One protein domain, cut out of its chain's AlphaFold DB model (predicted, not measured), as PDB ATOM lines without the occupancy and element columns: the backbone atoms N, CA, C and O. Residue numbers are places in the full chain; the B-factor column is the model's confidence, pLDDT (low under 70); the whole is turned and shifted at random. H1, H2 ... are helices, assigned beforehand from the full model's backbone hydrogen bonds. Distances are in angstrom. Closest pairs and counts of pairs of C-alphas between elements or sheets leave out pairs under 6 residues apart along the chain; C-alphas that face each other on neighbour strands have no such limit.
ATOM      1  N   ILE A   9      -3.675  53.015  32.511       84.56
ATOM      2  CA  ILE A   9      -3.370  52.504  33.849       84.56
ATOM      3  C   ILE A   9      -1.843  52.408  33.940       84.56
ATOM      4  O   ILE A   9      -1.214  51.814  33.058       84.56
ATOM      5  N   ASN A  10      -1.240  53.034  34.948       89.75
ATOM      6  CA  ASN A  10       0.219  53.086  35.075       89.75
ATOM      7  C   ASN A  10       0.774  51.791  35.685       89.75
ATOM      8  O   ASN A  10       1.796  51.281  35.229       89.75
ATOM      9  N   ASP A  11       0.080  51.247  36.680       93.38
ATOM     10  CA  ASP A  11       0.375  50.001  37.381       93.38
ATOM     11  C   ASP A  11      -0.836  49.060  37.306       93.38
ATOM     12  O   ASP A  11      -1.607  48.882  38.251       93.38
ATOM     13  N   GLN A  12      -1.017  48.457  36.128       93.88
ATOM     14  CA  GLN A  12      -2.123  47.535  35.869       93.88
ATOM     15  C   GLN A  12      -2.181  46.362  36.864       93.88
ATOM     16  O   GLN A  12      -3.273  46.098  37.371       93.88
ATOM     17  N   PRO A  13      -1.064  45.696  37.219       95.38
ATOM     18  CA  PRO A  13      -1.096  44.650  38.235       95.38
ATOM     19  C   PRO A  13      -1.624  45.134  39.588       95.38
ATOM     20  O   PRO A  13      -2.380  44.410  40.229       95.38
ATOM     21  N   ALA A  14      -1.258  46.341  40.037       96.06
ATOM     22  CA  ALA A  14      -1.756  46.861  41.309       96.06
ATOM     23  C   ALA A  14      -3.274  47.095  41.288       96.06
ATOM     24  O   ALA A  14      -3.960  46.729  42.244       96.06
ATOM     25  N   VAL A  15      -3.804  47.652  40.193       96.69
ATOM     26  CA  VAL A  15      -5.253  47.831  40.000       96.69
ATOM     27  C   VAL A  15      -5.974  46.486  39.995       96.69
ATOM     28  O   VAL A  15      -6.962  46.316  40.703       96.69
ATOM     29  N   GLU A  16      -5.473  45.513  39.232       96.81
ATOM     30  CA  GLU A  16      -6.077  44.183  39.159       96.81
ATOM     31  C   GLU A  16      -6.101  43.514  40.533       96.81
ATOM     32  O   GLU A  16      -7.160  43.069  40.972       96.81
ATOM     33  N   TRP A  17      -4.974  43.490  41.251       98.12
ATOM     34  CA  TRP A  17      -4.932  42.909  42.592       98.12
ATOM     35  C   TRP A  17      -5.881  43.606  43.560       98.12
ATOM     36  O   TRP A  17      -6.584  42.923  44.297       98.12
ATOM     37  N   ALA A  18      -5.955  44.935  43.542       97.94
ATOM     38  CA  ALA A  18      -6.898  45.651  44.393       97.94
ATOM     39  C   ALA A  18      -8.347  45.235  44.097       97.94
ATOM     40  O   ALA A  18      -9.086  44.904  45.019       97.94
ATOM     41  N   LEU A  19      -8.728  45.137  42.821       97.06
ATOM     42  CA  LEU A  19     -10.072  44.705  42.427       97.06
ATOM     43  C   LEU A  19     -10.386  43.267  42.855       97.06
ATOM     44  O   LEU A  19     -11.494  43.006  43.314       97.06
ATOM     45  N   TRP A  20      -9.430  42.342  42.754       97.31
ATOM     46  CA  TRP A  20      -9.630  40.964  43.217       97.31
ATOM     47  C   TRP A  20      -9.777  40.853  44.738       97.31
ATOM     48  O   TRP A  20     -10.460  39.946  45.209       97.31
ATOM     49  N   PHE A  21      -9.124  41.736  45.499       97.88
ATOM     50  CA  PHE A  21      -9.012  41.607  46.950       97.88
ATOM     51  C   PHE A  21      -9.891  42.563  47.764       97.88
ATOM     52  O   PHE A  21     -10.029  42.307  48.955       97.88
ATOM     53  N   HIS A  22     -10.456  43.632  47.187       97.50
ATOM     54  CA  HIS A  22     -11.086  44.705  47.976       97.50
ATOM     55  C   HIS A  22     -12.185  44.219  48.936       97.50
ATOM     56  O   HIS A  22     -12.140  44.562  50.115       97.50
ATOM     57  N   ASP A  23     -13.048  43.314  48.472       95.75
ATOM     58  CA  ASP A  23     -14.131  42.690  49.248       95.75
ATOM     59  C   ASP A  23     -13.846  41.221  49.617       95.75
ATOM     60  O   ASP A  23     -14.756  40.412  49.808       95.75
ATOM     61  N   LEU A  24     -12.570  40.820  49.700       97.06
ATOM     62  CA  LEU A  24     -12.228  39.438  50.065       97.06
ATOM     63  C   LEU A  24     -12.750  39.065  51.464       97.06
ATOM     64  O   LEU A  24     -13.169  37.928  51.693       97.06
ATOM     65  N   VAL A  25     -12.690  40.010  52.398       96.56
ATOM     66  CA  VAL A  25     -13.335  39.926  53.704       96.56
ATOM     67  C   VAL A  25     -14.576  40.804  53.658       96.56
ATOM     68  O   VAL A  25     -14.473  41.996  53.393       96.56
ATOM     69  N   TYR A  26     -15.740  40.217  53.930       93.94
ATOM     70  CA  TYR A  26     -17.004  40.942  53.927       93.94
ATOM     71  C   TYR A  26     -17.954  40.414  55.009       93.94
ATOM     72  O   TYR A  26     -18.425  39.274  54.950       93.94
ATOM     73  N   ASP A  27     -18.257  41.264  55.987       94.12
ATOM     74  CA  ASP A  27     -19.345  41.109  56.951       94.12
ATOM     75  C   ASP A  27     -20.123  42.430  57.040       94.12
ATOM     76  O   ASP A  27     -19.585  43.449  57.469       94.12
ATOM     77  N   ALA A  28     -21.411  42.416  56.683       90.25
ATOM     78  CA  ALA A  28     -22.283  43.596  56.708       90.25
ATOM     79  C   ALA A  28     -22.429  44.244  58.103       90.25
ATOM     80  O   ALA A  28     -22.954  45.349  58.224       90.25
ATOM     81  N   LYS A  29     -21.999  43.559  59.171       91.25
ATOM     82  CA  LYS A  29     -22.007  44.066  60.552       91.25
ATOM     83  C   LYS A  29     -20.664  44.656  60.985       91.25
ATOM     84  O   LYS A  29     -20.606  45.296  62.037       91.25
ATOM     85  N   ALA A  30     -19.597  44.406  60.230       92.62
ATOM     86  CA  ALA A  30     -18.244  44.812  60.573       92.62
ATOM     87  C   ALA A  30     -17.869  46.120  59.852       92.62
ATOM     88  O   ALA A  30     -18.127  46.260  58.659       92.62
ATOM     89  N   PRO A  31     -17.259  47.096  60.550       92.56
ATOM     90  CA  PRO A  31     -16.862  48.364  59.947       92.56
ATOM     91  C   PRO A  31     -15.446  48.339  59.355       92.56
ATOM     92  O   PRO A  31     -14.968  49.393  58.950       92.56
ATOM     93  N   ASP A  32     -14.735  47.211  59.407       96.25
ATOM     94  CA  ASP A  32     -13.306  47.091  59.096       96.25
ATOM     95  C   ASP A  32     -13.003  46.071  57.983       96.25
ATOM     96  O   ASP A  32     -11.888  45.556  57.895       96.25
ATOM     97  N   ASN A  33     -13.995  45.779  57.134       97.12
ATOM     98  CA  ASN A  33     -13.875  44.834  56.021       97.12
ATOM     99  C   ASN A  33     -12.709  45.192  55.094       97.12
ATOM    100  O   ASN A  33     -11.860  44.343  54.824       97.12
ATOM    101  N   GLU A  34     -12.594  46.453  54.674       97.31
ATOM    102  CA  GLU A  34     -11.553  46.890  53.743       97.31
ATOM    103  C   GLU A  34     -10.164  46.841  54.389       97.31
ATOM    104  O   GLU A  34      -9.189  46.454  53.743       97.31
ATOM    105  N   GLU A  35     -10.045  47.167  55.682       98.25
ATOM    106  CA  GLU A  35      -8.797  46.997  56.427       98.25
ATOM    107  C   GLU A  35      -8.385  45.526  56.517       98.25
ATOM    108  O   GLU A  35      -7.205  45.208  56.334       98.25
ATOM    109  N   GLN A  36      -9.329  44.624  56.785       98.25
ATOM    110  CA  GLN A  36      -9.053  43.190  56.845       98.25
ATOM    111  C   GLN A  36      -8.690  42.632  55.460       98.25
ATOM    112  O   GLN A  36      -7.684  41.930  55.328       98.25
ATOM    113  N   SER A  37      -9.425  43.001  54.411       98.50
ATOM    114  CA  SER A  37      -9.116  42.677  53.015       98.50
ATOM    115  C   SER A  37      -7.720  43.158  52.612       98.50
ATOM    116  O   SER A  37      -6.926  42.385  52.071       98.50
ATOM    117  N   ALA A  38      -7.364  44.402  52.951       98.38
ATOM    118  CA  ALA A  38      -6.042  44.961  52.689       98.38
ATOM    119  C   ALA A  38      -4.930  44.202  53.433       98.38
ATOM    120  O   ALA A  38      -3.868  43.951  52.861       98.38
ATOM    121  N   GLN A  39      -5.164  43.787  54.683       98.44
ATOM    122  CA  GLN A  39      -4.214  42.967  55.445       98.44
ATOM    123  C   GLN A  39      -4.010  41.587  54.810       98.44
ATOM    124  O   GLN A  39      -2.869  41.123  54.697       98.44
ATOM    125  N   VAL A  40      -5.090  40.935  54.369       98.38
ATOM    126  CA  VAL A  40      -5.010  39.637  53.687       98.38
ATOM    127  C   VAL A  40      -4.267  39.776  52.359       98.38
ATOM    128  O   VAL A  40      -3.333  39.010  52.113       98.38
ATOM    129  N   ALA A  41      -4.606  40.778  51.545       98.38
ATOM    130  CA  ALA A  41      -3.911  41.068  50.293       98.38
ATOM    131  C   ALA A  41      -2.417  41.316  50.531       98.38
ATOM    132  O   ALA A  41      -1.568  40.724  49.864       98.38
ATOM    133  N   ALA A  42      -2.083  42.133  51.536       98.44
ATOM    134  CA  ALA A  42      -0.701  42.456  51.848       98.44
ATOM    135  C   ALA A  42       0.117  41.216  52.212       98.44
ATOM    136  O   ALA A  42       1.244  41.052  51.737       98.44
ATOM    137  N   ARG A  43      -0.465  40.317  53.009       98.50
ATOM    138  CA  ARG A  43       0.161  39.046  53.368       98.50
ATOM    139  C   ARG A  43       0.351  38.145  52.149       98.50
ATOM    140  O   ARG A  43       1.472  37.722  51.893       98.50
ATOM    141  N   VAL A  44      -0.714  37.890  51.386       98.44
ATOM    142  CA  VAL A  44      -0.678  36.980  50.227       98.44
ATOM    143  C   VAL A  44       0.331  37.449  49.180       98.44
ATOM    144  O   VAL A  44       1.126  36.651  48.688       98.44
ATOM    145  N   LEU A  45       0.344  38.745  48.863       98.25
ATOM    146  CA  LEU A  45       1.250  39.301  47.859       98.25
ATOM    147  C   LEU A  45       2.705  39.347  48.346       98.25
ATOM    148  O   LEU A  45       3.620  39.111  47.555       98.25
ATOM    149  N   SER A  46       2.933  39.597  49.639       98.12
ATOM    150  CA  SER A  46       4.276  39.513  50.231       98.12
ATOM    151  C   SER A  46       4.809  38.080  50.211       98.12
ATOM    152  O   SER A  46       5.948  37.860  49.804       98.12
ATOM    153  N   ASP A  47       3.976  37.102  50.582       98.19
ATOM    154  CA  ASP A  47       4.325  35.675  50.554       98.19
ATOM    155  C   ASP A  47       4.593  35.188  49.115       98.19
ATOM    156  O   ASP A  47       5.434  34.314  48.895       98.19
ATOM    157  N   ALA A  48       3.943  35.800  48.119       97.44
ATOM    158  CA  ALA A  48       4.200  35.582  46.694       97.44
ATOM    159  C   ALA A  48       5.462  36.298  46.161       97.44
ATOM    160  O   ALA A  48       5.812  36.138  44.991       97.44
ATOM    161  N   GLY A  49       6.162  37.073  46.996       97.75
ATOM    162  CA  GLY A  49       7.431  37.721  46.659       97.75
ATOM    163  C   GLY A  49       7.308  39.063  45.936       97.75
ATOM    164  O   GLY A  49       8.281  39.502  45.316       97.75
ATOM    165  N   LEU A  50       6.149  39.731  45.987       97.94
ATOM    166  CA  LEU A  50       6.005  41.059  45.387       97.94
ATOM    167  C   LEU A  50       6.798  42.122  46.176       97.94
ATOM    168  O   LEU A  50       6.909  42.037  47.401       97.94
ATOM    169  N   PRO A  51       7.322  43.169  45.505       97.94
ATOM    170  CA  PRO A  51       8.003  44.267  46.184       97.94
ATOM    171  C   PRO A  51       7.089  44.975  47.190       97.94
ATOM    172  O   PRO A  51       5.936  45.274  46.885       97.94
ATOM    173  N   ALA A  52       7.637  45.353  48.349       97.81
ATOM    174  CA  ALA A  52       6.881  46.022  49.414       97.81
ATOM    175  C   ALA A  52       6.143  47.292  48.942       97.81
ATOM    176  O   ALA A  52       5.045  47.577  49.410       97.81
ATOM    177  N   ALA A  53       6.713  48.032  47.985       97.06
ATOM    178  CA  ALA A  53       6.067  49.207  47.399       97.06
ATOM    179  C   ALA A  53       4.797  48.853  46.601       97.06
ATOM    180  O   ALA A  53       3.798  49.561  46.708       97.06
ATOM    181  N   SER A  54       4.812  47.754  45.838       96.62
ATOM    182  CA  SER A  54       3.635  47.260  45.113       96.62
ATOM    183  C   SER A  54       2.569  46.758  46.083       96.62
ATOM    184  O   SER A  54       1.397  47.080  45.926       96.62
ATOM    185  N   VAL A  55       2.981  46.037  47.129       98.31
ATOM    186  CA  VAL A  55       2.076  45.557  48.182       98.31
ATOM    187  C   VAL A  55       1.378  46.721  48.892       98.31
ATOM    188  O   VAL A  55       0.159  46.715  49.041       98.31
ATOM    189  N   ALA A  56       2.140  47.746  49.287       97.75
ATOM    190  CA  ALA A  56       1.597  48.932  49.941       97.75
ATOM    191  C   ALA A  56       0.613  49.694  49.041       97.75
ATOM    192  O   ALA A  56      -0.408  50.176  49.527       97.75
ATOM    193  N   ARG A  57       0.891  49.770  47.734       97.00
ATOM    194  CA  ARG A  57      -0.005  50.394  46.752       97.00
ATOM    195  C   ARG A  57      -1.331  49.643  46.628       97.00
ATOM    196  O   ARG A  57      -2.377  50.272  46.725       97.00
ATOM    197  N   VAL A  58      -1.298  48.315  46.489       98.19
ATOM    198  CA  VAL A  58      -2.521  47.489  46.445       98.19
ATOM    199  C   VAL A  58      -3.354  47.677  47.713       98.19
ATOM    200  O   VAL A  58      -4.555  47.908  47.626       98.19
ATOM    201  N   ALA A  59      -2.718  47.634  48.887       98.06
ATOM    202  CA  ALA A  59      -3.408  47.856  50.154       98.06
ATOM    203  C   ALA A  59      -4.049  49.254  50.224       98.06
ATOM    204  O   ALA A  59      -5.185  49.375  50.672       98.06
ATOM    205  N   ALA A  60      -3.361  50.296  49.745       97.19
ATOM    206  CA  ALA A  60      -3.916  51.647  49.685       97.19
ATOM    207  C   ALA A  60      -5.146  51.733  48.765       97.19
ATOM    208  O   ALA A  60      -6.149  52.318  49.160       97.19
ATOM    209  N   TYR A  61      -5.107  51.097  47.589       97.69
ATOM    210  CA  TYR A  61      -6.249  51.066  46.669       97.69
ATOM    211  C   TYR A  61      -7.454  50.326  47.249       97.69
ATOM    212  O   TYR A  61      -8.578  50.789  47.090       97.69
ATOM    213  N   ILE A  62      -7.234  49.220  47.966       98.25
ATOM    214  CA  ILE A  62      -8.310  48.521  48.684       98.25
ATOM    215  C   ILE A  62      -8.922  49.445  49.740       98.25
ATOM    216  O   ILE A  62     -10.130  49.642  49.757       98.25
ATOM    217  N   LEU A  63      -8.099  50.081  50.576       97.38
ATOM    218  CA  LEU A  63      -8.585  50.994  51.617       97.38
ATOM    219  C   LEU A  63      -9.354  52.198  51.050       97.38
ATOM    220  O   LEU A  63     -10.258  52.710  51.710       97.38
ATOM    221  N   ALA A  64      -9.022  52.653  49.839       96.25
ATOM    222  CA  ALA A  64      -9.728  53.751  49.184       96.25
ATOM    223  C   ALA A  64     -11.207  53.418  48.905       96.25
ATOM    224  O   ALA A  64     -12.052  54.316  49.001       96.25
ATOM    225  N   THR A  65     -11.540  52.143  48.654       95.56
ATOM    226  CA  THR A  65     -12.926  51.693  48.405       95.56
ATOM    227  C   THR A  65     -13.846  51.948  49.598       95.56
ATOM    228  O   THR A  65     -14.977  52.359  49.412       95.56
ATOM    229  N   LYS A  66     -13.335  51.930  50.833       94.12
ATOM    230  CA  LYS A  66     -14.129  52.222  52.039       94.12
ATOM    231  C   LYS A  66     -14.829  53.584  52.015       94.12
ATOM    232  O   LYS A  66     -15.987  53.742  52.399       94.12
ATOM    233  N   THR A  67     -14.086  54.620  51.626       89.62
ATOM    234  CA  THR A  67     -14.599  56.005  51.606       89.62
ATOM    235  C   THR A  67     -15.144  56.390  50.239       89.62
ATOM    236  O   THR A  67     -15.973  57.301  50.126       89.62
ATOM    237  N   HIS A  68     -14.694  55.672  49.211       89.25
ATOM    238  CA  HIS A  68     -14.945  55.956  47.813       89.25
ATOM    239  C   HIS A  68     -14.558  57.393  47.428       89.25
ATOM    240  O   HIS A  68     -15.266  58.057  46.672       89.25
TER     241      HIS A  68
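Overview. This is residues 9 to 68 of the 179 residues of an uncharacterized protein of Monoraphidium neglectum (UniProt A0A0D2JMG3). What would one see first? A short helix, H1, crosses steeply over a hairpin of two longer helices, H2 and H3, which lie side by side; a long link loops out at one end to join H1 to H2. What is it built of? The printed part has 60 residues with three named helices, in the order H1, H2, H3, and no named strand: the class is all helix. How large is it? It is compact, with a radius of gyration of the C-alphas of 11.0 A, and spans 33 by 25 by 15 A.

Arrangement. How does H1, residues 12 to 21, stand to H2, residues 33 to 47? They touch, with Phe 21 and Ala 41 the closest C-alphas at 6.1 A, at a steep tilt of 55 degrees, opposite ways; H2 touches H1 with residues 37 to 41 alone. And H1 to H3, residues 52 to 67? They touch at a steep tilt of 54 degrees, the same way; their closest C-alphas, of Ala 18 and Val 58, are 5.2 A apart. How do H2 and H3 pair? They form a helical hairpin and touch at a shallow tilt of 14 degrees, opposite ways; their closest C-alphas, of Ala 38 and Ala 59, are 4.7 A apart. The helix packing is mostly crossed, but only just, with 1 of 3 touching pairs at a shallow tilt. Do the backbones hold the helical pattern? Every O i to N i+4 pair is within hydrogen-bond range in H1 and H2; in H3 it is 9 of 12.

Along the chain. Where does H1 begin? C-alpha 12 is at (-2.123, 47.535, 35.869), and H1 measures 14.3 A from first to last C-alpha. How long are H2 and H3? H2 measures 21.1 A and H3 23.8 A, ending with C-alpha 67 at (-14.599, 56.005, 51.606).

Size, cuts and confidence. Which links are long? The link from H1 to H2, 11 residues, is long; that from H2 to H3, 4 residues, is tight. Which C-alphas are farthest apart? Those of Asn 10 and Lys 29, at 35.0 A. Is anything missing or uncertain? The printed part has no cut, and no printed residue is under 70 in pLDDT.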